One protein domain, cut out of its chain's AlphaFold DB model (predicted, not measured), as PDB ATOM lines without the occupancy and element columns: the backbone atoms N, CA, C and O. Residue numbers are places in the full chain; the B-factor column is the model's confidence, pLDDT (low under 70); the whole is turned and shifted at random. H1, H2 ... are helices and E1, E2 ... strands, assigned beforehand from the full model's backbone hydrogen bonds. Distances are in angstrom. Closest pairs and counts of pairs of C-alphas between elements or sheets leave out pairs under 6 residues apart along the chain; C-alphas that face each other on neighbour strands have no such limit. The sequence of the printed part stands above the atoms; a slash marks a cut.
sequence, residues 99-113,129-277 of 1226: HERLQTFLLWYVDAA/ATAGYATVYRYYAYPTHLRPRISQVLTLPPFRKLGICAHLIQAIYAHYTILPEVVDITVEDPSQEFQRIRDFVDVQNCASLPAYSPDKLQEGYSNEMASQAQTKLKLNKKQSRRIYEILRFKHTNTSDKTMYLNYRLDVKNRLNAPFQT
ATOM      1  N   HIS A  99      20.260  42.897  25.931       78.31
ATOM      2  CA  HIS A  99      20.498  41.507  25.556       78.31
ATOM      3  C   HIS A  99      19.517  41.030  24.475       78.31
ATOM      4  O   HIS A  99      19.932  40.349  23.544       78.31
ATOM      5  N   GLU A 100      18.243  41.432  24.524       75.94
ATOM      6  CA  GLU A 100      17.255  41.126  23.478       75.94
ATOM      7  C   GLU A 100      17.651  41.671  22.098       75.94
ATOM      8  O   GLU A 100      17.478  40.985  21.088       75.94
ATOM      9  N   ARG A 101      18.253  42.866  22.042       75.06
ATOM     10  CA  ARG A 101      18.818  43.408  20.796       75.06
ATOM     11  C   ARG A 101      20.079  42.646  20.376       75.06
ATOM     12  O   ARG A 101      20.219  42.301  19.204       75.06
ATOM     13  N   LEU A 102      20.970  42.341  21.321       73.31
ATOM     14  CA  LEU A 102      22.273  41.730  21.043       73.31
ATOM     15  C   LEU A 102      22.195  40.235  20.670       73.31
ATOM     16  O   LEU A 102      22.919  39.794  19.780       73.31
ATOM     17  N   GLN A 103      21.286  39.459  21.267       70.62
ATOM     18  CA  GLN A 103      21.131  38.023  20.979       70.62
ATOM     19  C   GLN A 103      20.723  37.744  19.526       70.62
ATOM     20  O   GLN A 103      21.066  36.697  18.980       70.62
ATOM     21  N   THR A 104      20.063  38.703  18.866       69.75
ATOM     22  CA  THR A 104      19.719  38.637  17.436       69.75
ATOM     23  C   THR A 104      20.960  38.418  16.564       69.75
ATOM     24  O   THR A 104      20.887  37.721  15.555       69.75
ATOM     25  N   PHE A 105      22.125  38.932  16.973       65.62
ATOM     26  CA  PHE A 105      23.380  38.771  16.235       65.62
ATOM     27  C   PHE A 105      23.892  37.317  16.231       65.62
ATOM     28  O   PHE A 105      24.621  36.943  15.315       65.62
ATOM     29  N   LEU A 106      23.483  36.462  17.178       64.88
ATOM     30  CA  LEU A 106      23.853  35.038  17.162       64.88
ATOM     31  C   LEU A 106      23.343  34.323  15.902       64.88
ATOM     32  O   LEU A 106      24.064  33.503  15.339       64.88
ATOM     33  N   LEU A 107      22.138  34.676  15.434       58.53
ATOM     34  CA  LEU A 107      21.482  34.056  14.274       58.53
ATOM     35  C   LEU A 107      22.225  34.291  12.948       58.53
ATOM     36  O   LEU A 107      22.035  33.528  12.009       58.53
ATOM     37  N   TRP A 108      23.057  35.335  12.875       58.41
ATOM     38  CA  TRP A 108      23.761  35.763  11.658       58.41
ATOM     39  C   TRP A 108      25.258  35.426  11.664       58.41
ATOM     40  O   TRP A 108      25.926  35.512  10.633       58.41
ATOM     41  N   TYR A 109      25.805  35.091  12.836       58.91
ATOM     42  CA  TYR A 109      27.247  34.933  13.043       58.91
ATOM     43  C   TYR A 109      27.670  33.569  13.592       58.91
ATOM     44  O   TYR A 109      28.873  33.313  13.688       58.91
ATOM     45  N   VAL A 110      26.708  32.681  13.855       59.84
ATOM     46  CA  VAL A 110      26.901  31.228  13.857       59.84
ATOM     47  C   VAL A 110      26.506  30.726  12.458       59.84
ATOM     48  O   VAL A 110      25.327  30.571  12.171       59.84
ATOM     49  N   ASP A 111      27.509  30.539  11.589       37.41
ATOM     50  CA  ASP A 111      27.410  30.209  10.149       37.41
ATOM     51  C   ASP A 111      26.778  31.274   9.203       37.41
ATOM     52  O   ASP A 111      25.908  30.956   8.400       37.41
ATOM     53  N   ALA A 112      27.364  32.489   9.212       26.67
ATOM     54  CA  ALA A 112      27.481  33.479   8.102       26.67
ATOM     55  C   ALA A 112      26.200  34.116   7.481       26.67
ATOM     56  O   ALA A 112      25.220  33.432   7.226       26.67
ATOM     57  N   ALA A 113      26.133  35.388   7.038       30.75
ATOM     58  CA  ALA A 113      26.948  36.635   7.058       30.75
ATOM     59  C   ALA A 113      26.125  37.705   6.243       30.75
ATOM     60  O   ALA A 113      25.077  37.331   5.721       30.75
ATOM     61  N   ALA A 129      31.027  51.375  22.331       75.19
ATOM     62  CA  ALA A 129      30.640  50.423  21.293       75.19
ATOM     63  C   ALA A 129      30.676  48.986  21.841       75.19
ATOM     64  O   ALA A 129      31.607  48.591  22.538       75.19
ATOM     65  N   THR A 130      29.674  48.166  21.511       80.88
ATOM     66  CA  THR A 130      29.695  46.742  21.884       80.88
ATOM     67  C   THR A 130      30.661  45.985  20.972       80.88
ATOM     68  O   THR A 130      30.352  45.765  19.805       80.88
ATOM     69  N   ALA A 131      31.811  45.554  21.497       82.81
ATOM     70  CA  ALA A 131      32.778  44.752  20.736       82.81
ATOM     71  C   ALA A 131      32.415  43.250  20.678       82.81
ATOM     72  O   ALA A 131      32.725  42.536  19.719       82.81
ATOM     73  N   GLY A 132      31.728  42.753  21.708       85.75
ATOM     74  CA  GLY A 132      31.311  41.360  21.833       85.75
ATOM     75  C   GLY A 132      30.698  41.062  23.199       85.75
ATOM     76  O   GLY A 132      30.627  41.941  24.053       85.75
ATOM     77  N   TYR A 133      30.253  39.822  23.403       87.56
ATOM     78  CA  TYR A 133      29.727  39.348  24.686       87.56
ATOM     79  C   TYR A 133      29.861  37.827  24.846       87.56
ATOM     80  O   TYR A 133      30.159  37.101  23.893       87.56
ATOM     81  N   ALA A 134      29.627  37.347  26.068       88.19
ATOM     82  CA  ALA A 134      29.534  35.931  26.396       88.19
ATOM     83  C   ALA A 134      28.431  35.692  27.435       88.19
ATOM     84  O   ALA A 134      28.242  36.507  28.335       88.19
ATOM     85  N   THR A 135      27.738  34.557  27.342       87.25
ATOM     86  CA  THR A 135      26.750  34.115  28.337       87.25
ATOM     87  C   THR A 135      27.278  32.909  29.105       87.25
ATOM     88  O   THR A 135      27.872  31.995  28.526       87.25
ATOM     89  N   VAL A 136      27.085  32.891  30.428       88.69
ATOM     90  CA  VAL A 136      27.569  31.810  31.298       88.69
ATOM     91  C   VAL A 136      26.465  31.352  32.248       88.69
ATOM     92  O   VAL A 136      26.069  32.072  33.160       88.69
ATOM     93  N   TYR A 137      25.984  30.123  32.066       85.75
ATOM     94  CA  TYR A 137      24.988  29.521  32.951       85.75
ATOM     95  C   TYR A 137      25.663  28.902  34.181       85.75
ATOM     96  O   TYR A 137      26.478  27.983  34.059       85.75
ATOM     97  N   ARG A 138      25.305  29.375  35.380       88.00
ATOM     98  CA  ARG A 138      25.725  28.788  36.664       88.00
ATOM     99  C   ARG A 138      24.938  27.489  36.924       88.00
ATOM    100  O   ARG A 138      23.881  27.523  37.547       88.00
ATOM    101  N   TYR A 139      25.417  26.338  36.441       85.62
ATOM    102  CA  TYR A 139      24.768  25.051  36.732       85.62
ATOM    103  C   TYR A 139      25.059  24.581  38.159       85.62
ATOM    104  O   TYR A 139      26.194  24.650  38.621       85.62
ATOM    105  N   TYR A 140      24.050  24.021  38.825       84.44
ATOM    106  CA  TYR A 140      24.217  23.331  40.104       84.44
ATOM    107  C   TYR A 140      25.069  22.062  39.949       84.44
ATOM    108  O   TYR A 140      24.835  21.229  39.068       84.44
ATOM    109  N   ALA A 141      26.048  21.900  40.837       83.94
ATOM    110  CA  ALA A 141      26.880  20.718  40.981       83.94
ATOM    111  C   ALA A 141      26.671  20.127  42.387       83.94
ATOM    112  O   ALA A 141      27.090  20.688  43.397       83.94
ATOM    113  N   TYR A 142      26.002  18.975  42.447       73.94
ATOM    114  CA  TYR A 142      25.665  18.295  43.699       73.94
ATOM    115  C   TYR A 142      26.904  18.055  44.596       73.94
ATOM    116  O   TYR A 142      27.932  17.613  44.073       73.94
ATOM    117  N   PRO A 143      26.832  18.285  45.927       74.75
ATOM    118  CA  PRO A 143      25.632  18.633  46.703       74.75
ATOM    119  C   PRO A 143      25.366  20.140  46.885       74.75
ATOM    120  O   PRO A 143      24.230  20.511  47.166       74.75
ATOM    121  N   THR A 144      26.372  21.004  46.743       82.50
ATOM    122  CA  THR A 144      26.320  22.424  47.170       82.50
ATOM    123  C   THR A 144      27.156  23.370  46.296       82.50
ATOM    124  O   THR A 144      27.395  24.509  46.678       82.50
ATOM    125  N   HIS A 145      27.641  22.909  45.143       89.12
ATOM    126  CA  HIS A 145      28.635  23.612  44.329       89.12
ATOM    127  C   HIS A 145      28.040  24.178  43.031       89.12
ATOM    128  O   HIS A 145      26.915  23.851  42.643       89.12
ATOM    129  N   LEU A 146      28.834  24.972  42.311       89.38
ATOM    130  CA  LEU A 146      28.527  25.485  40.979       89.38
ATOM    131  C   LEU A 146      29.492  24.947  39.910       89.38
ATOM    132  O   LEU A 146      30.677  24.699  40.141       89.38
ATOM    133  N   ARG A 147      28.968  24.812  38.692       92.31
ATOM    134  CA  ARG A 147      29.694  24.549  37.446       92.31
ATOM    135  C   ARG A 147      29.255  25.585  36.405       92.31
ATOM    136  O   ARG A 147      28.249  25.375  35.725       92.31
ATOM    137  N   PRO A 148      29.966  26.715  36.270       92.12
ATOM    138  CA  PRO A 148      29.737  27.654  35.182       92.12
ATOM    139  C   PRO A 148      29.890  26.954  33.821       92.12
ATOM    140  O   PRO A 148      30.868  26.237  33.578       92.12
ATOM    141  N   ARG A 149      28.922  27.146  32.922       91.44
ATOM    142  CA  ARG A 149      28.997  26.730  31.517       91.44
ATOM    143  C   ARG A 149      28.905  27.954  30.624       91.44
ATOM    144  O   ARG A 149      27.839  28.555  30.524       91.44
ATOM    145  N   ILE A 150      30.009  28.290  29.965       90.50
ATOM    146  CA  ILE A 150      30.017  29.273  28.879       90.50
ATOM    147  C   ILE A 150      29.133  28.699  27.764       90.50
ATOM    148  O   ILE A 150      29.387  27.584  27.309       90.50
ATOM    149  N   SER A 151      28.071  29.408  27.387       83.88
ATOM    150  CA  SER A 151      27.041  28.909  26.467       83.88
ATOM    151  C   SER A 151      27.181  29.539  25.086       83.88
ATOM    152  O   SER A 151      27.452  28.839  24.115       83.88
ATOM    153  N   GLN A 152      27.098  30.868  25.007       83.38
ATOM    154  CA  GLN A 152      27.328  31.630  23.780       83.38
ATOM    155  C   GLN A 152      28.543  32.540  23.972       83.38
ATOM    156  O   GLN A 152      28.726  33.103  25.050       83.38
ATOM    157  N   VAL A 153      29.353  32.713  22.927       86.31
ATOM    158  CA  VAL A 153      30.415  33.729  22.866       86.31
ATOM    159  C   VAL A 153      30.423  34.325  21.468       86.31
ATOM    160  O   VAL A 153      30.515  33.590  20.486       86.31
ATOM    161  N   LEU A 154      30.342  35.650  21.374       83.69
ATOM    162  CA  LEU A 154      30.352  36.377  20.112       83.69
ATOM    163  C   LEU A 154      31.295  37.576  20.206       83.69
ATOM    164  O   LEU A 154      31.068  38.486  20.995       83.69
ATOM    165  N   THR A 155      32.303  37.616  19.336       85.31
ATOM    166  CA  THR A 155      32.982  38.864  18.963       85.31
ATOM    167  C   THR A 155      32.376  39.346  17.648       85.31
ATOM    168  O   THR A 155      32.319  38.587  16.667       85.31
ATOM    169  N   LEU A 156      31.873  40.581  17.638       77.50
ATOM    170  CA  LEU A 156      31.203  41.159  16.474       77.50
ATOM    171  C   LEU A 156      32.214  41.391  15.336       77.50
ATOM    172  O   LEU A 156      33.390  41.617  15.625       77.50
ATOM    173  N   PRO A 157      31.807  41.293  14.053       75.31
ATOM    174  CA  PRO A 157      32.744  41.183  12.933       75.31
ATOM    175  C   PRO A 157      33.882  42.215  12.877       75.31
ATOM    176  O   PRO A 157      35.009  41.764  12.667       75.31
ATOM    177  N   PRO A 158      33.659  43.527  13.125       74.25
ATOM    178  CA  PRO A 158      34.729  44.531  13.082       74.25
ATOM    179  C   PRO A 158      35.845  44.296  14.110       74.25
ATOM    180  O   PRO A 158      36.989  44.650  13.873       74.25
ATOM    181  N   PHE A 159      35.520  43.651  15.232       78.62
ATOM    182  CA  PHE A 159      36.407  43.486  16.385       78.62
ATOM    183  C   PHE A 159      37.051  42.087  16.453       78.62
ATOM    184  O   PHE A 159      37.687  41.711  17.442       78.62
ATOM    185  N   ARG A 160      36.865  41.259  15.416       78.19
ATOM    186  CA  ARG A 160      37.460  39.915  15.337       78.19
ATOM    187  C   ARG A 160      38.974  39.997  15.123       78.19
ATOM    188  O   ARG A 160      39.502  40.985  14.638       78.19
ATOM    189  N   LYS A 161      39.683  38.921  15.482       75.75
ATOM    190  CA  LYS A 161      41.159  38.794  15.469       75.75
ATOM    191  C   LYS A 161      41.935  39.731  16.421       75.75
ATOM    192  O   LYS A 161      43.043  39.355  16.784       75.75
ATOM    193  N   LEU A 162      41.346  40.810  16.949       79.56
ATOM    194  CA  LEU A 162      41.934  41.716  17.962       79.56
ATOM    195  C   LEU A 162      42.153  41.086  19.366       79.56
ATOM    196  O   LEU A 162      42.180  41.775  20.376       79.56
ATOM    197  N   GLY A 163      42.225  39.756  19.488       81.88
ATOM    198  CA  GLY A 163      42.433  39.062  20.771       81.88
ATOM    199  C   GLY A 163      41.288  39.152  21.799       81.88
ATOM    200  O   GLY A 163      41.347  38.469  22.820       81.88
ATOM    201  N   ILE A 164      40.227  39.928  21.552       86.75
ATOM    202  CA  ILE A 164      39.137  40.208  22.513       86.75
ATOM    203  C   ILE A 164      38.475  38.930  23.053       86.75
ATOM    204  O   ILE A 164      38.223  38.824  24.249       86.75
ATOM    205  N   CYS A 165      38.250  37.915  22.211       88.12
ATOM    206  CA  CYS A 165      37.678  36.638  22.657       88.12
ATOM    207  C   CYS A 165      38.570  35.909  23.687       88.12
ATOM    208  O   CYS A 165      38.050  35.311  24.626       88.12
ATOM    209  N   ALA A 166      39.901  36.005  23.567       89.25
ATOM    210  CA  ALA A 166      40.830  35.430  24.541       89.25
ATOM    211  C   ALA A 166      40.779  36.186  25.881       89.25
ATOM    212  O   ALA A 166      40.667  35.560  26.934       89.25
ATOM    213  N   HIS A 167      40.761  37.523  25.838       89.25
ATOM    214  CA  HIS A 167      40.605  38.369  27.027       89.25
ATOM    215  C   HIS A 167      39.260  38.138  27.730       89.25
ATOM    216  O   HIS A 167      39.215  38.059  28.954       89.25
ATOM    217  N   LEU A 168      38.177  37.938  26.974       90.12
ATOM    218  CA  LEU A 168      36.853  37.630  27.517       90.12
ATOM    219  C   LEU A 168      36.817  36.261  28.221       90.12
ATOM    220  O   LEU A 168      36.235  36.143  29.298       90.12
ATOM    221  N   ILE A 169      37.491  35.239  27.673       91.50
ATOM    222  CA  ILE A 169      37.683  33.950  28.363       91.50
ATOM    223  C   ILE A 169      38.506  34.145  29.647       91.50
ATOM    224  O   ILE A 169      38.126  33.621  30.694       91.50
ATOM    225  N   GLN A 170      39.586  34.929  29.598       90.31
ATOM    226  CA  GLN A 170      40.436  35.191  30.764       90.31
ATOM    227  C   GLN A 170      39.695  35.967  31.867       90.31
ATOM    228  O   GLN A 170      39.846  35.642  33.041       90.31
ATOM    229  N   ALA A 171      38.835  36.927  31.512       90.50
ATOM    230  CA  ALA A 171      37.980  37.653  32.452       90.50
ATOM    231  C   ALA A 171      36.946  36.728  33.122       90.50
ATOM    232  O   ALA A 171      36.769  36.771  34.341       90.50
ATOM    233  N   ILE A 172      36.325  35.822  32.354       91.81
ATOM    234  CA  ILE A 172      35.451  34.764  32.889       91.81
ATOM    235  C   ILE A 172      36.230  33.865  33.863       91.81
ATOM    236  O   ILE A 172      35.716  33.512  34.927       91.81
ATOM    237  N   TYR A 173      37.476  33.505  33.544       91.50
ATOM    238  CA  TYR A 173      38.311  32.689  34.429       91.50
ATOM    239  C   TYR A 173      38.714  33.442  35.697       91.50
ATOM    240  O   TYR A 173      38.606  32.861  36.774       91.50
ATOM    241  N   ALA A 174      39.083  34.722  35.616       88.75
ATOM    242  CA  ALA A 174      39.365  35.547  36.788       88.75
ATOM    243  C   ALA A 174      38.146  35.627  37.731       88.75
ATOM    244  O   ALA A 174      38.271  35.332  38.919       88.75
ATOM    245  N   HIS A 175      36.955  35.911  37.187       89.31
ATOM    246  CA  HIS A 175      35.704  36.006  37.950       89.31
ATOM    247  C   HIS A 175      35.326  34.697  38.669       89.31
ATOM    248  O   HIS A 175      34.939  34.723  39.834       89.31
ATOM    249  N   TYR A 176      35.446  33.538  38.008       90.81
ATOM    250  CA  TYR A 176      35.033  32.255  38.599       90.81
ATOM    251  C   TYR A 176      36.140  31.503  39.358       90.81
ATOM    252  O   TYR A 176      35.825  30.585  40.117       90.81
ATOM    253  N   THR A 177      37.420  31.851  39.191       88.94
ATOM    254  CA  THR A 177      38.521  31.153  39.887       88.94
ATOM    255  C   THR A 177      38.597  31.524  41.365       88.94
ATOM    256  O   THR A 177      38.843  30.646  42.190       88.94
ATOM    257  N   ILE A 178      38.299  32.781  41.709       87.62
ATOM    258  CA  ILE A 178      38.263  33.263  43.100       87.62
ATOM    259  C   ILE A 178      37.116  32.663  43.934       87.62
ATOM    260  O   ILE A 178      37.178  32.689  45.160       87.62
ATOM    261  N   LEU A 179      36.082  32.100  43.298       88.81
ATOM    262  CA  LEU A 179      34.918  31.548  43.992       88.81
ATOM    263  C   LEU A 179      35.176  30.094  44.444       88.81
ATOM    264  O   LEU A 179      35.445  29.226  43.601       88.81
ATOM    265  N   PRO A 180      35.086  29.769  45.750       86.12
ATOM    266  CA  PRO A 180      35.399  28.430  46.259       86.12
ATOM    267  C   PRO A 180      34.356  27.388  45.830       86.12
ATOM    268  O   PRO A 180      34.710  26.255  45.517       86.12
ATOM    269  N   GLU A 181      33.090  27.793  45.721       89.12
ATOM    270  CA  GLU A 181      31.960  26.968  45.272       89.12
ATOM    271  C   GLU A 181      32.068  26.458  43.822       89.12
ATOM    272  O   GLU A 181      31.382  25.502  43.457       89.12
ATOM    273  N   VAL A 182      32.913  27.066  42.980       91.94
ATOM    274  CA  VAL A 182      33.091  26.659  41.578       91.94
ATOM    275  C   VAL A 182      34.002  25.433  41.485       91.94
ATOM    276  O   VAL A 182      35.178  25.499  41.845       91.94
ATOM    277  N   VAL A 183      33.485  24.329  40.937       88.56
ATOM    278  CA  VAL A 183      34.215  23.050  40.797       88.56
ATOM    279  C   VAL A 183      34.997  22.944  39.486       88.56
ATOM    280  O   VAL A 183      36.132  22.466  39.495       88.56
ATOM    281  N   ASP A 184      34.397  23.352  38.365       90.31
ATOM    282  CA  ASP A 184      35.073  23.537  37.076       90.31
ATOM    283  C   ASP A 184      34.240  24.401  36.108       90.31
ATOM    284  O   ASP A 184      33.028  24.548  36.275       90.31
ATOM    285  N   ILE A 185      34.902  24.967  35.095       92.44
ATOM    286  CA  ILE A 185      34.312  25.783  34.030       92.44
ATOM    287  C   ILE A 185      34.205  24.949  32.746       92.44
ATOM    288  O   ILE A 185      35.190  24.473  32.152       92.44
ATOM    289  N   THR A 186      32.968  24.789  32.291       90.94
ATOM    290  CA  THR A 186      32.594  24.050  31.082       90.94
ATOM    291  C   THR A 186      32.211  24.991  29.943       90.94
ATOM    292  O   THR A 186      32.061  26.195  30.134       90.94
ATOM    293  N   VAL A 187      32.098  24.441  28.734       89.19
ATOM    294  CA  VAL A 187      31.611  25.152  27.545       89.19
ATOM    295  C   VAL A 187      30.560  24.276  26.871       89.19
ATOM    296  O   VAL A 187      30.693  23.049  26.860       89.19
ATOM    297  N   GLU A 188      29.518  24.905  26.349       81.56
ATOM    298  CA  GLU A 188      28.487  24.302  25.512       81.56
ATOM    299  C   GLU A 188      28.994  24.124  24.076       81.56
ATOM    300  O   GLU A 188      29.580  25.045  23.522       81.56
ATOM    301  N   ASP A 189      28.839  22.908  23.542       77.44
ATOM    302  CA  ASP A 189      29.353  22.390  22.257       77.44
ATOM    303  C   ASP A 189      30.304  23.327  21.458       77.44
ATOM    304  O   ASP A 189      29.905  23.940  20.467       77.44
ATOM    305  N   PRO A 190      31.574  23.489  21.897       84.38
ATOM    306  CA  PRO A 190      32.451  24.541  21.388       84.38
ATOM    307  C   PRO A 190      32.806  24.358  19.909       84.38
ATOM    308  O   PRO A 190      33.321  23.311  19.503       84.38
ATOM    309  N   SER A 191      32.632  25.428  19.124       82.81
ATOM    310  CA  SER A 191      33.079  25.483  17.727       82.81
ATOM    311  C   SER A 191      34.593  25.257  17.610       82.81
ATOM    312  O   SER A 191      35.352  25.484  18.557       82.81
ATOM    313  N   GLN A 192      35.072  24.831  16.435       82.81
ATOM    314  CA  GLN A 192      36.509  24.587  16.245       82.81
ATOM    315  C   GLN A 192      37.359  25.847  16.450       82.81
ATOM    316  O   GLN A 192      38.488  25.736  16.922       82.81
ATOM    317  N   GLU A 193      36.835  27.027  16.118       84.06
ATOM    318  CA  GLU A 193      37.527  28.300  16.333       84.06
ATOM    319  C   GLU A 193      37.557  28.666  17.817       84.06
ATOM    320  O   GLU A 193      38.635  28.898  18.364       84.06
ATOM    321  N   PHE A 194      36.410  28.611  18.505       88.69
ATOM    322  CA  PHE A 194      36.352  28.897  19.937       88.69
ATOM    323  C   PHE A 194      37.211  27.917  20.746       88.69
ATOM    324  O   PHE A 194      37.940  28.331  21.643       88.69
ATOM    325  N   GLN A 195      37.197  26.625  20.402       91.38
ATOM    326  CA  GLN A 195      38.053  25.632  21.051       91.38
ATOM    327  C   GLN A 195      39.544  25.953  20.850       91.38
ATOM    328  O   GLN A 195      40.291  25.791  21.806       91.38
ATOM    329  N   ARG A 196      39.986  26.453  19.681       89.75
ATOM    330  CA  ARG A 196      41.384  26.897  19.473       89.75
ATOM    331  C   ARG A 196      41.743  28.103  20.343       89.75
ATOM    332  O   ARG A 196      42.812  28.100  20.944       89.75
ATOM    333  N   ILE A 197      40.865  29.107  20.429       90.38
ATOM    334  CA  ILE A 197      41.089  30.302  21.265       90.38
ATOM    335  C   ILE A 197      41.141  29.900  22.745       90.38
ATOM    336  O   ILE A 197      42.062  30.292  23.459       90.38
ATOM    337  N   ARG A 198      40.214  29.041  23.188       92.81
ATOM    338  CA  ARG A 198      40.241  28.454  24.529       92.81
ATOM    339  C   ARG A 198      41.534  27.677  24.776       92.81
ATOM    340  O   ARG A 198      42.149  27.864  25.815       92.81
ATOM    341  N   ASP A 199      41.948  26.813  23.850       92.81
ATOM    342  CA  ASP A 199      43.172  26.020  24.002       92.81
ATOM    343  C   ASP A 199      44.414  26.903  24.123       92.81
ATOM    344  O   ASP A 199      45.307  26.563  24.886       92.81
ATOM    345  N   PHE A 200      44.477  28.023  23.400       92.00
ATOM    346  CA  PHE A 200      45.566  28.994  23.504       92.00
ATOM    347  C   PHE A 200      45.637  29.612  24.911       92.00
ATOM    348  O   PHE A 200      46.681  29.529  25.558       92.00
ATOM    349  N   VAL A 201      44.511  30.131  25.417       91.19
ATOM    350  CA  VAL A 201      44.397  30.696  26.776       91.19
ATOM    351  C   VAL A 201      44.711  29.642  27.846       91.19
ATOM    352  O   VAL A 201      45.522  29.871  28.742       91.19
ATOM    353  N   ASP A 202      44.131  28.448  27.729       93.50
ATOM    354  CA  ASP A 202      44.362  27.337  28.652       93.50
ATOM    355  C   ASP A 202      45.815  26.816  28.592       93.50
ATOM    356  O   ASP A 202      46.356  26.406  29.616       93.50
ATOM    357  N   VAL A 203      46.480  26.842  27.427       93.69
ATOM    358  CA  VAL A 203      47.913  26.513  27.283       93.69
ATOM    359  C   VAL A 203      48.781  27.549  27.989       93.69
ATOM    360  O   VAL A 203      49.683  27.148  28.721       93.69
ATOM    361  N   GLN A 204      48.515  28.846  27.807       90.25
ATOM    362  CA  GLN A 204      49.251  29.911  28.499       90.25
ATOM    363  C   GLN A 204      49.084  29.794  30.021       90.25
ATOM    364  O   GLN A 204      50.077  29.754  30.746       90.25
ATOM    365  N   ASN A 205      47.846  29.639  30.497       90.50
ATOM    366  CA  ASN A 205      47.541  29.503  31.920       90.50
ATOM    367  C   ASN A 205      48.112  28.213  32.542       90.50
ATOM    368  O   ASN A 205      48.583  28.242  33.675       90.50
ATOM    369  N   CYS A 206      48.097  27.075  31.838       91.88
ATOM    370  CA  CYS A 206      48.681  25.831  32.359       91.88
ATOM    371  C   CYS A 206      50.212  25.796  32.281       91.88
ATOM    372  O   CYS A 206      50.822  25.088  33.078       91.88
ATOM    373  N   ALA A 207      50.852  26.520  31.356       88.38
ATOM    374  CA  ALA A 207      52.310  26.503  31.202       88.38
ATOM    375  C   ALA A 207      53.063  27.082  32.416       88.38
ATOM    376  O   ALA A 207      54.218  26.725  32.634       88.38
ATOM    377  N   SER A 208      52.414  27.922  33.228       86.94
ATOM    378  CA  SER A 208      52.955  28.433  34.498       86.94
ATOM    379  C   SER A 208      52.764  27.474  35.688       86.94
ATOM    380  O   SER A 208      53.240  27.751  36.790       86.94
ATOM    381  N   LEU A 209      52.077  26.337  35.505       91.50
ATOM    382  CA  LEU A 209      51.820  25.372  36.575       91.50
ATOM    383  C   LEU A 209      52.943  24.320  36.675       91.50
ATOM    384  O   LEU A 209      53.205  23.631  35.687       91.50
ATOM    385  N   PRO A 210      53.523  24.064  37.868       90.62
ATOM    386  CA  PRO A 210      54.602  23.081  38.043       90.62
ATOM    387  C   PRO A 210      54.306  21.670  37.509       90.62
ATOM    388  O   PRO A 210      55.204  21.014  36.986       90.62
ATOM    389  N   ALA A 211      53.049  21.210  37.565       90.19
ATOM    390  CA  ALA A 211      52.650  19.901  37.028       90.19
ATOM    391  C   ALA A 211      52.780  19.778  35.493       90.19
ATOM    392  O   ALA A 211      52.698  18.668  34.968       90.19
ATOM    393  N   TYR A 212      52.957  20.891  34.775       92.19
ATOM    394  CA  TYR A 212      53.105  20.965  33.318       92.19
ATOM    395  C   TYR A 212      54.539  21.332  32.887       92.19
ATOM    396  O   TYR A 212      54.749  21.710  31.733       92.19
ATOM    397  N   SER A 213      55.531  21.204  33.780       90.38
ATOM    398  CA  SER A 213      56.946  21.401  33.436       90.38
ATOM    399  C   SER A 213      57.417  20.438  32.326       90.38
ATOM    400  O   SER A 213      56.847  19.348  32.183       90.38
ATOM    401  N   PRO A 214      58.463  20.783  31.546       86.50
ATOM    402  CA  PRO A 214      58.956  19.946  30.447       86.50
ATOM    403  C   PRO A 214      59.219  18.486  30.838       86.50
ATOM    404  O   PRO A 214      58.837  17.578  30.098       86.50
ATOM    405  N   ASP A 215      59.786  18.241  32.021       86.19
ATOM    406  CA  ASP A 215      60.065  16.889  32.522       86.19
ATOM    407  C   ASP A 215      58.779  16.129  32.865       86.19
ATOM    408  O   ASP A 215      58.581  14.987  32.441       86.19
ATOM    409  N   LYS A 216      57.839  16.785  33.562       88.06
ATOM    410  CA  LYS A 216      56.551  16.178  33.930       88.06
ATOM    411  C   LYS A 216      55.676  15.892  32.719       88.06
ATOM    412  O   LYS A 216      54.978  14.878  32.696       88.06
ATOM    413  N   LEU A 217      55.763  16.706  31.668       89.00
ATOM    414  CA  LEU A 217      55.131  16.399  30.386       89.00
ATOM    415  C   LEU A 217      55.664  15.085  29.796       89.00
ATOM    416  O   LEU A 217      54.871  14.336  29.223       89.00
ATOM    417  N   GLN A 218      56.959  14.767  29.938       83.25
ATOM    418  CA  GLN A 218      57.548  13.544  29.378       83.25
ATOM    419  C   GLN A 218      57.042  12.257  30.048       83.25
ATOM    420  O   GLN A 218      56.772  11.283  29.332       83.25
ATOM    421  N   GLU A 219      56.829  12.274  31.369       84.69
ATOM    422  CA  GLU A 219      56.297  11.148  32.165       84.69
ATOM    423  C   GLU A 219      54.899  10.685  31.715       84.69
ATOM    424  O   GLU A 219      54.551   9.510  31.847       84.69
ATOM    425  N   GLY A 220      54.109  11.593  31.135       86.31
ATOM    426  CA  GLY A 220      52.749  11.338  30.666       86.31
ATOM    427  C   GLY A 220      51.695  12.119  31.451       86.31
ATOM    428  O   GLY A 220      51.995  12.819  32.413       86.31
ATOM    429  N   TYR A 221      50.425  12.007  31.052       90.25
ATOM    430  CA  TYR A 221      49.350  12.736  31.731       90.25
ATOM    431  C   TYR A 221      49.080  12.194  33.138       90.25
ATOM    432  O   TYR A 221      48.468  11.130  33.297       90.25
ATOM    433  N   SER A 222      49.484  12.951  34.154       89.81
ATOM    434  CA  SER A 222      49.298  12.596  35.557       89.81
ATOM    435  C   SER A 222      47.923  13.028  36.097       89.81
ATOM    436  O   SER A 222      47.227  13.877  35.534       89.81
ATOM    437  N   ASN A 223      47.516  12.464  37.241       87.75
ATOM    438  CA  ASN A 223      46.387  13.021  38.000       87.75
ATOM    439  C   ASN A 223      46.748  14.364  38.663       87.75
ATOM    440  O   ASN A 223      45.843  15.118  39.009       87.75
ATOM    441  N   GLU A 224      48.036  14.687  38.806       90.12
ATOM    442  CA  GLU A 224      48.497  15.966  39.349       90.12
ATOM    443  C   GLU A 224      48.231  17.120  38.372       90.12
ATOM    444  O   GLU A 224      47.679  18.137  38.780       90.12
ATOM    445  N   MET A 225      48.494  16.928  37.071       92.88
ATOM    446  CA  MET A 225      48.117  17.874  36.006       92.88
ATOM    447  C   MET A 225      46.618  18.195  36.042       92.88
ATOM    448  O   MET A 225      46.228  19.357  35.951       92.88
ATOM    449  N   ALA A 226      45.785  17.164  36.234       90.88
ATOM    450  CA  ALA A 226      44.341  17.322  36.392       90.88
ATOM    451  C   ALA A 226      43.969  18.076  37.679       90.88
ATOM    452  O   ALA A 226      43.082  18.923  37.647       90.88
ATOM    453  N   SER A 227      44.650  17.789  38.791       90.00
ATOM    454  CA  SER A 227      44.399  18.421  40.090       90.00
ATOM    455  C   SER A 227      44.806  19.898  40.101       90.00
ATOM    456  O   SER A 227      43.996  20.748  40.463       90.00
ATOM    457  N   GLN A 228      46.016  20.239  39.639       92.62
ATOM    458  CA  GLN A 228      46.480  21.631  39.589       92.62
ATOM    459  C   GLN A 228      45.634  22.466  38.614       92.62
ATOM    460  O   GLN A 228      45.224  23.568  38.967       92.62
ATOM    461  N   ALA A 229      45.295  21.932  37.433       92.25
ATOM    462  CA  ALA A 229      44.434  22.635  36.478       92.25
ATOM    463  C   ALA A 229      42.997  22.828  37.004       92.25
ATOM    464  O   ALA A 229      42.399  23.879  36.775       92.25
ATOM    465  N   GLN A 230      42.443  21.867  37.753       90.31
ATOM    466  CA  GLN A 230      41.123  22.027  38.368       90.31
ATOM    467  C   GLN A 230      41.139  23.012  39.547       90.31
ATOM    468  O   GLN A 230      40.260  23.860  39.650       90.31
ATOM    469  N   THR A 231      42.126  22.925  40.437       87.56
ATOM    470  CA  THR A 231      42.170  23.747  41.661       87.56
ATOM    471  C   THR A 231      42.579  25.195  41.401       87.56
ATOM    472  O   THR A 231      41.952  26.094  41.951       87.56
ATOM    473  N   LYS A 232      43.584  25.433  40.547       88.38
ATOM    474  CA  LYS A 232      44.136  26.777  40.287       88.38
ATOM    475  C   LYS A 232      43.479  27.521  39.123       88.38
ATOM    476  O   LYS A 232      43.563  28.739  39.090       88.38
ATOM    477  N   LEU A 233      42.866  26.810  38.170       89.25
ATOM    478  CA  LEU A 233      42.305  27.391  36.935       89.25
ATOM    479  C   LEU A 233      40.856  26.947  36.656       89.25
ATOM    480  O   LEU A 233      40.311  27.233  35.591       89.25
ATOM    481  N   LYS A 234      40.236  26.184  37.570       92.19
ATOM    482  CA  LYS A 234      38.890  25.603  37.408       92.19
ATOM    483  C   LYS A 234      38.719  24.797  36.103       92.19
ATOM    484  O   LYS A 234      37.609  24.665  35.591       92.19
ATOM    485  N   LEU A 235      39.783  24.224  35.535       92.38
ATOM    486  CA  LEU A 235      39.702  23.480  34.273       92.38
ATOM    487  C   LEU A 235      39.282  22.024  34.490       92.38
ATOM    488  O   LEU A 235      39.892  21.270  35.246       92.38
ATOM    489  N   ASN A 236      38.256  21.593  33.755       88.56
ATOM    490  CA  ASN A 236      37.778  20.214  33.808       88.56
ATOM    491  C   ASN A 236      38.803  19.214  33.219       88.56
ATOM    492  O   ASN A 236      39.590  19.529  32.320       88.56
ATOM    493  N   LYS A 237      38.736  17.949  33.663       87.44
ATOM    494  CA  LYS A 237      39.698  16.883  33.306       87.44
ATOM    495  C   LYS A 237      39.806  16.581  31.799       87.44
ATOM    496  O   LYS A 237      40.848  16.082  31.369       87.44
ATOM    497  N   LYS A 238      38.770  16.866  30.991       88.62
ATOM    498  CA  LYS A 238      38.803  16.707  29.520       88.62
ATOM    499  C   LYS A 238      39.670  17.795  28.885       88.62
ATOM    500  O   LYS A 238      40.495  17.474  28.032       88.62
ATOM    501  N   GLN A 239      39.506  19.041  29.326       90.56
ATOM    502  CA  GLN A 239      40.291  20.167  28.833       90.56
ATOM    503  C   GLN A 239      41.742  20.077  29.320       90.56
ATOM    504  O   GLN A 239      42.637  20.022  28.490       90.56
ATOM    505  N   SER A 240      41.978  19.874  30.620       92.88
ATOM    506  CA  SER A 240      43.313  19.611  31.197       92.88
ATOM    507  C   SER A 240      44.118  18.552  30.409       92.88
ATOM    508  O   SER A 240      45.277  18.772  30.056       92.88
ATOM    509  N   ARG A 241      43.492  17.428  30.006       90.50
ATOM    510  CA  ARG A 241      44.151  16.422  29.145       90.50
ATOM    511  C   ARG A 241      44.499  16.960  27.756       90.50
ATOM    512  O   ARG A 241      45.544  16.596  27.231       90.50
ATOM    513  N   ARG A 242      43.640  17.777  27.143       90.81
ATOM    514  CA  ARG A 242      43.886  18.392  25.827       90.81
ATOM    515  C   ARG A 242      45.089  19.338  25.875       90.81
ATOM    516  O   ARG A 242      45.930  19.266  24.986       90.81
ATOM    517  N   ILE A 243      45.217  20.123  26.944       93.00
ATOM    518  CA  ILE A 243      46.350  21.033  27.164       93.00
ATOM    519  C   ILE A 243      47.663  20.275  27.364       93.00
ATOM    520  O   ILE A 243      48.662  20.622  26.737       93.00
ATOM    521  N   TYR A 244      47.648  19.178  28.134       92.56
ATOM    522  CA  TYR A 244      48.795  18.263  28.217       92.56
ATOM    523  C   TYR A 244      49.244  17.772  26.832       92.56
ATOM    524  O   TYR A 244      50.438  17.772  26.566       92.56
ATOM    525  N   GLU A 245      48.333  17.375  25.932       89.62
ATOM    526  CA  GLU A 245      48.729  16.859  24.608       89.62
ATOM    527  C   GLU A 245      49.407  17.952  23.758       89.62
ATOM    528  O   GLU A 245      50.374  17.662  23.058       89.62
ATOM    529  N   ILE A 246      48.933  19.203  23.850       91.44
ATOM    530  CA  ILE A 246      49.509  20.353  23.133       91.44
ATOM    531  C   ILE A 246      50.892  20.700  23.697       91.44
ATOM    532  O   ILE A 246      51.860  20.787  22.942       91.44
ATOM    533  N   LEU A 247      51.016  20.837  25.021       90.50
ATOM    534  CA  LEU A 247      52.293  21.135  25.676       90.50
ATOM    535  C   LEU A 247      53.303  19.987  25.524       90.50
ATOM    536  O   LEU A 247      54.482  20.245  25.285       90.50
ATOM    537  N   ARG A 248      52.863  18.722  25.577       89.31
ATOM    538  CA  ARG A 248      53.704  17.551  25.288       89.31
ATOM    539  C   ARG A 248      54.209  17.571  23.849       89.31
ATOM    540  O   ARG A 248      55.367  17.230  23.625       89.31
ATOM    541  N   PHE A 249      53.381  17.976  22.885       87.75
ATOM    542  CA  PHE A 249      53.823  18.115  21.499       87.75
ATOM    543  C   PHE A 249      54.819  19.271  21.327       87.75
ATOM    544  O   PHE A 249      55.864  19.053  20.724       87.75
ATOM    545  N   LYS A 250      54.564  20.445  21.934       87.31
ATOM    546  CA  LYS A 250      55.491  21.597  21.926       87.31
ATOM    547  C   LYS A 250      56.893  21.223  22.430       87.31
ATOM    548  O   LYS A 250      57.878  21.666  21.856       87.31
ATOM    549  N   HIS A 251      56.978  20.387  23.464       85.25
ATOM    550  CA  HIS A 251      58.245  19.919  24.044       85.25
ATOM    551  C   HIS A 251      58.712  18.552  23.497       85.25
ATOM    552  O   HIS A 251      59.521  17.882  24.132       85.25
ATOM    553  N   THR A 252      58.213  18.102  22.338       85.00
ATOM    554  CA  THR A 252      58.714  16.898  21.650       85.00
ATOM    555  C   THR A 252      59.543  17.307  20.436       85.00
ATOM    556  O   THR A 252      58.987  17.735  19.426       85.00
ATOM    557  N   ASN A 253      60.865  17.116  20.493       83.06
ATOM    558  CA  ASN A 253      61.731  17.322  19.332       83.06
ATOM    559  C   ASN A 253      61.337  16.345  18.205       83.06
ATOM    560  O   ASN A 253      61.399  15.125  18.364       83.06
ATOM    561  N   THR A 254      60.928  16.885  17.057       80.38
ATOM    562  CA  THR A 254      60.476  16.118  15.886       80.38
ATOM    563  C   THR A 254      61.621  15.530  15.059       80.38
ATOM    564  O   THR A 254      61.389  14.572  14.320       80.38
ATOM    565  N   SER A 255      62.848  16.045  15.206       79.06
ATOM    566  CA  SER A 255      64.054  15.465  14.592       79.06
ATOM    567  C   SER A 255      64.553  14.216  15.341       79.06
ATOM    568  O   SER A 255      65.109  13.301  14.725       79.06
ATOM    569  N   ASP A 256      64.274  14.113  16.647       84.12
ATOM    570  CA  ASP A 256      64.551  12.920  17.446       84.12
ATOM    571  C   ASP A 256      63.524  11.814  17.139       84.12
ATOM    572  O   ASP A 256      62.387  11.786  17.626       84.12
ATOM    573  N   LYS A 257      63.965  10.839  16.339       82.25
ATOM    574  CA  LYS A 257      63.188   9.654  15.940       82.25
ATOM    575  C   LYS A 257      62.685   8.834  17.135       82.25
ATOM    576  O   LYS A 257      61.640   8.193  17.023       82.25
ATOM    577  N   THR A 258      63.402   8.837  18.255       82.81
ATOM    578  CA  THR A 258      63.090   8.111  19.496       82.81
ATOM    579  C   THR A 258      62.046   8.857  20.325       82.81
ATOM    580  O   THR A 258      61.018   8.272  20.681       82.81
ATOM    581  N   MET A 259      62.248  10.155  20.569       79.62
ATOM    582  CA  MET A 259      61.292  11.001  21.296       79.62
ATOM    583  C   MET A 259      59.944  11.071  20.560       79.62
ATOM    584  O   MET A 259      58.884  10.825  21.150       79.62
ATOM    585  N   TYR A 260      59.983  11.283  19.241       83.44
ATOM    586  CA  TYR A 260      58.798  11.333  18.386       83.44
ATOM    587  C   TYR A 260      58.075   9.976  18.273       83.44
ATOM    588  O   TYR A 260      56.841   9.930  18.216       83.44
ATOM    589  N   LEU A 261      58.799   8.846  18.301       83.50
ATOM    590  CA  LEU A 261      58.189   7.510  18.357       83.50
ATOM    591  C   LEU A 261      57.411   7.298  19.663       83.50
ATOM    592  O   LEU A 261      56.272   6.824  19.616       83.50
ATOM    593  N   ASN A 262      57.988   7.676  20.806       82.19
ATOM    594  CA  ASN A 262      57.346   7.534  22.114       82.19
ATOM    595  C   ASN A 262      56.061   8.374  22.209       82.19
ATOM    596  O   ASN A 262      55.009   7.842  22.575       82.19
ATOM    597  N   TYR A 263      56.101   9.637  21.771       84.62
ATOM    598  CA  TYR A 263      54.913  10.495  21.670       84.62
ATOM    599  C   TYR A 263      53.808   9.864  20.798       84.62
ATOM    600  O   TYR A 263      52.653   9.742  21.219       84.62
ATOM    601  N   ARG A 264      54.159   9.365  19.603       84.44
ATOM    602  CA  ARG A 264      53.197   8.705  18.699       84.44
ATOM    603  C   ARG A 264      52.590   7.428  19.284       84.44
ATOM    604  O   ARG A 264      51.485   7.058  18.881       84.44
ATOM    605  N   LEU A 265      53.275   6.746  20.203       83.06
ATOM    606  CA  LEU A 265      52.745   5.570  20.892       83.06
ATOM    607  C   LEU A 265      51.738   5.943  21.995       83.06
ATOM    608  O   LEU A 265      50.683   5.308  22.036       83.06
ATOM    609  N   ASP A 266      51.980   6.981  22.809       78.88
ATOM    610  CA  ASP A 266      51.000   7.469  23.806       78.88
ATOM    611  C   ASP A 266      49.702   7.933  23.122       78.88
ATOM    612  O   ASP A 266      48.624   7.389  23.380       78.88
ATOM    613  N   VAL A 267      49.809   8.830  22.133       80.62
ATOM    614  CA  VAL A 267      48.655   9.335  21.362       80.62
ATOM    615  C   VAL A 267      47.860   8.188  20.725       80.62
ATOM    616  O   VAL A 267      46.627   8.160  20.786       80.62
ATOM    617  N   LYS A 268      48.545   7.189  20.154       78.62
ATOM    618  CA  LYS A 268      47.907   6.000  19.569       78.62
ATOM    619  C   LYS A 268      47.213   5.134  20.621       78.62
ATOM    620  O   LYS A 268      46.128   4.620  20.343       78.62
ATOM    621  N   ASN A 269      47.799   4.963  21.804       77.88
ATOM    622  CA  ASN A 269      47.184   4.207  22.894       77.88
ATOM    623  C   ASN A 269      45.928   4.926  23.413       77.88
ATOM    624  O   ASN A 269      44.867   4.302  23.484       77.88
ATOM    625  N   ARG A 270      46.002   6.247  23.651       78.50
ATOM    626  CA  ARG A 270      44.849   7.082  24.025       78.50
ATOM    627  C   ARG A 270      43.721   6.991  22.999       78.50
ATOM    628  O   ARG A 270      42.580   6.729  23.374       78.50
ATOM    629  N   LEU A 271      44.015   7.190  21.712       73.25
ATOM    630  CA  LEU A 271      42.996   7.178  20.654       73.25
ATOM    631  C   LEU A 271      42.267   5.830  20.541       73.25
ATOM    632  O   LEU A 271      41.101   5.811  20.162       73.25
ATOM    633  N   ASN A 272      42.903   4.713  20.907       68.56
ATOM    634  CA  ASN A 272      42.271   3.388  20.896       68.56
ATOM    635  C   ASN A 272      41.418   3.078  22.142       68.56
ATOM    636  O   ASN A 272      40.766   2.032  22.163       68.56
ATOM    637  N   ALA A 273      41.399   3.927  23.176       60.66
ATOM    638  CA  ALA A 273      40.640   3.650  24.399       60.66
ATOM    639  C   ALA A 273      39.107   3.818  24.231       60.66
ATOM    640  O   ALA A 273      38.391   2.864  24.539       60.66
ATOM    641  N   PRO A 274      38.560   4.929  23.682       50.00
ATOM    642  CA  PRO A 274      37.103   5.132  23.622       50.00
ATOM    643  C   PRO A 274      36.374   4.178  22.665       50.00
ATOM    644  O   PRO A 274      35.235   3.786  22.913       50.00
ATOM    645  N   PHE A 275      37.032   3.749  21.580       53.22
ATOM    646  CA  PHE A 275      36.439   2.843  20.586       53.22
ATOM    647  C   PHE A 275      36.192   1.414  21.103       53.22
ATOM    648  O   PHE A 275      35.583   0.607  20.400       53.22
ATOM    649  N   GLN A 276      36.628   1.090  22.325       50.50
ATOM    650  CA  GLN A 276      36.336  -0.191  22.972       50.50
ATOM    651  C   GLN A 276      34.948  -0.210  23.632       50.50
ATOM    652  O   GLN A 276      34.368  -1.283  23.777       50.50
ATOM    653  N   THR A 277      34.386   0.951  23.991       40.59
ATOM    654  CA  THR A 277      33.182   1.034  24.838       40.59
ATOM    655  C   THR A 277      31.872   0.976  24.051       40.59
ATOM    656  O   THR A 277      30.899   0.398  24.526       40.59
TER     657      THR A 277
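This is residues 99 to 113 and 129 to 277 of the 1226 residues of the protein "Histone acetyltransferase type B catalytic subunit" of Operophtera brumata (winter moth) (UniProt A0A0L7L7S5). A long two-stranded hairpin, E1 and E2, with H3 packed over one face makes one end of the domain, and beyond H3 four helices, H4 to H7, pack crosswise on one another. H8 runs loosely beside H7, and residues 268 to 277 stick out; two short helices, H1 and H2, lie at the same end of the domain as the hairpin, with H2 near E2. The printed part has 164 residues, with named elements in the order H1, H2, E1, E2, H3, H4, H5, H6, H7, H8; the sheet, E1 - E2, is antiparallel and the class is mostly helix. It is only just compact, close to loose, with a radius of gyration of the C-alphas of 18.0 A and spans of 56 by 41 by 35 A.

H1, residues 99 to 103, and H2, residues 106 to 109, meet only through their link. E1, residues 132 to 141, and E2, residues 145 to 155, form a hairpin at 162 degrees, with N 137 and O 149 2.9 A apart and N 147 and O 139 2.8 A apart, within hydrogen-bond range. Residues 149 to 150 of E2 also pair, parallel, with residues 186 to 187. The closest C-alphas of E2 and H3, residues 164 to 177, are those of Thr 155 and Cys 165, 6.4 A apart. H3, with residues 165 to 170 alone, touches H4, residues 192 to 207, at a steep tilt of 54 degrees, the same way; the closest C-alphas are those of Ala 166 and Ile 197, 6.1 A apart. The hub is H7, residues 237 to 250, which touches H4, H5, residues 214 to 219, and H6, residues 223 to 233. The closest C-alphas are Val 203 and Ile 243 for H4, 5.7 A; Leu 217 and Arg 248 for H5, 5.4 A; Ala 226 and Lys 237 for H6, 5.6 A. H6 and H3 only just touch, with 3 pairs of C-alphas within 8 A, the closest being those of Thr 177 and Leu 233, 6.1 A apart. H8, residues 257 to 271, is close to H7 but not clearly touching, at a shallow tilt of 18 degrees, opposite ways; the closest C-alphas, of Phe 249 and Tyr 263, are 7.7 A apart. Every O i to N i+4 pair is within hydrogen-bond range in H1 and H3 to H8; H2 is too short for such a pair.

H1 begins at C-alpha 99 (20.498, 41.507, 25.556). From first to last C-alpha E1 measures 28.5 A, E2 29.9 A, H3 19.6 A, H4 21.8 A, H7 20.0 A and H8 20.9 A. H8 ends at C-alpha 271 (42.996, 7.178, 20.654).

The C-alphas farthest apart, of Arg 101 and Thr 258, are 56.6 A apart. Residues 114 to 128 are not printed, and C-alphas 113 and 129 are 20.2 A apart across the cut. The link from H3 to H4 is long. The pLDDT is under 70 in residues 104 to 113 and 272 to 277.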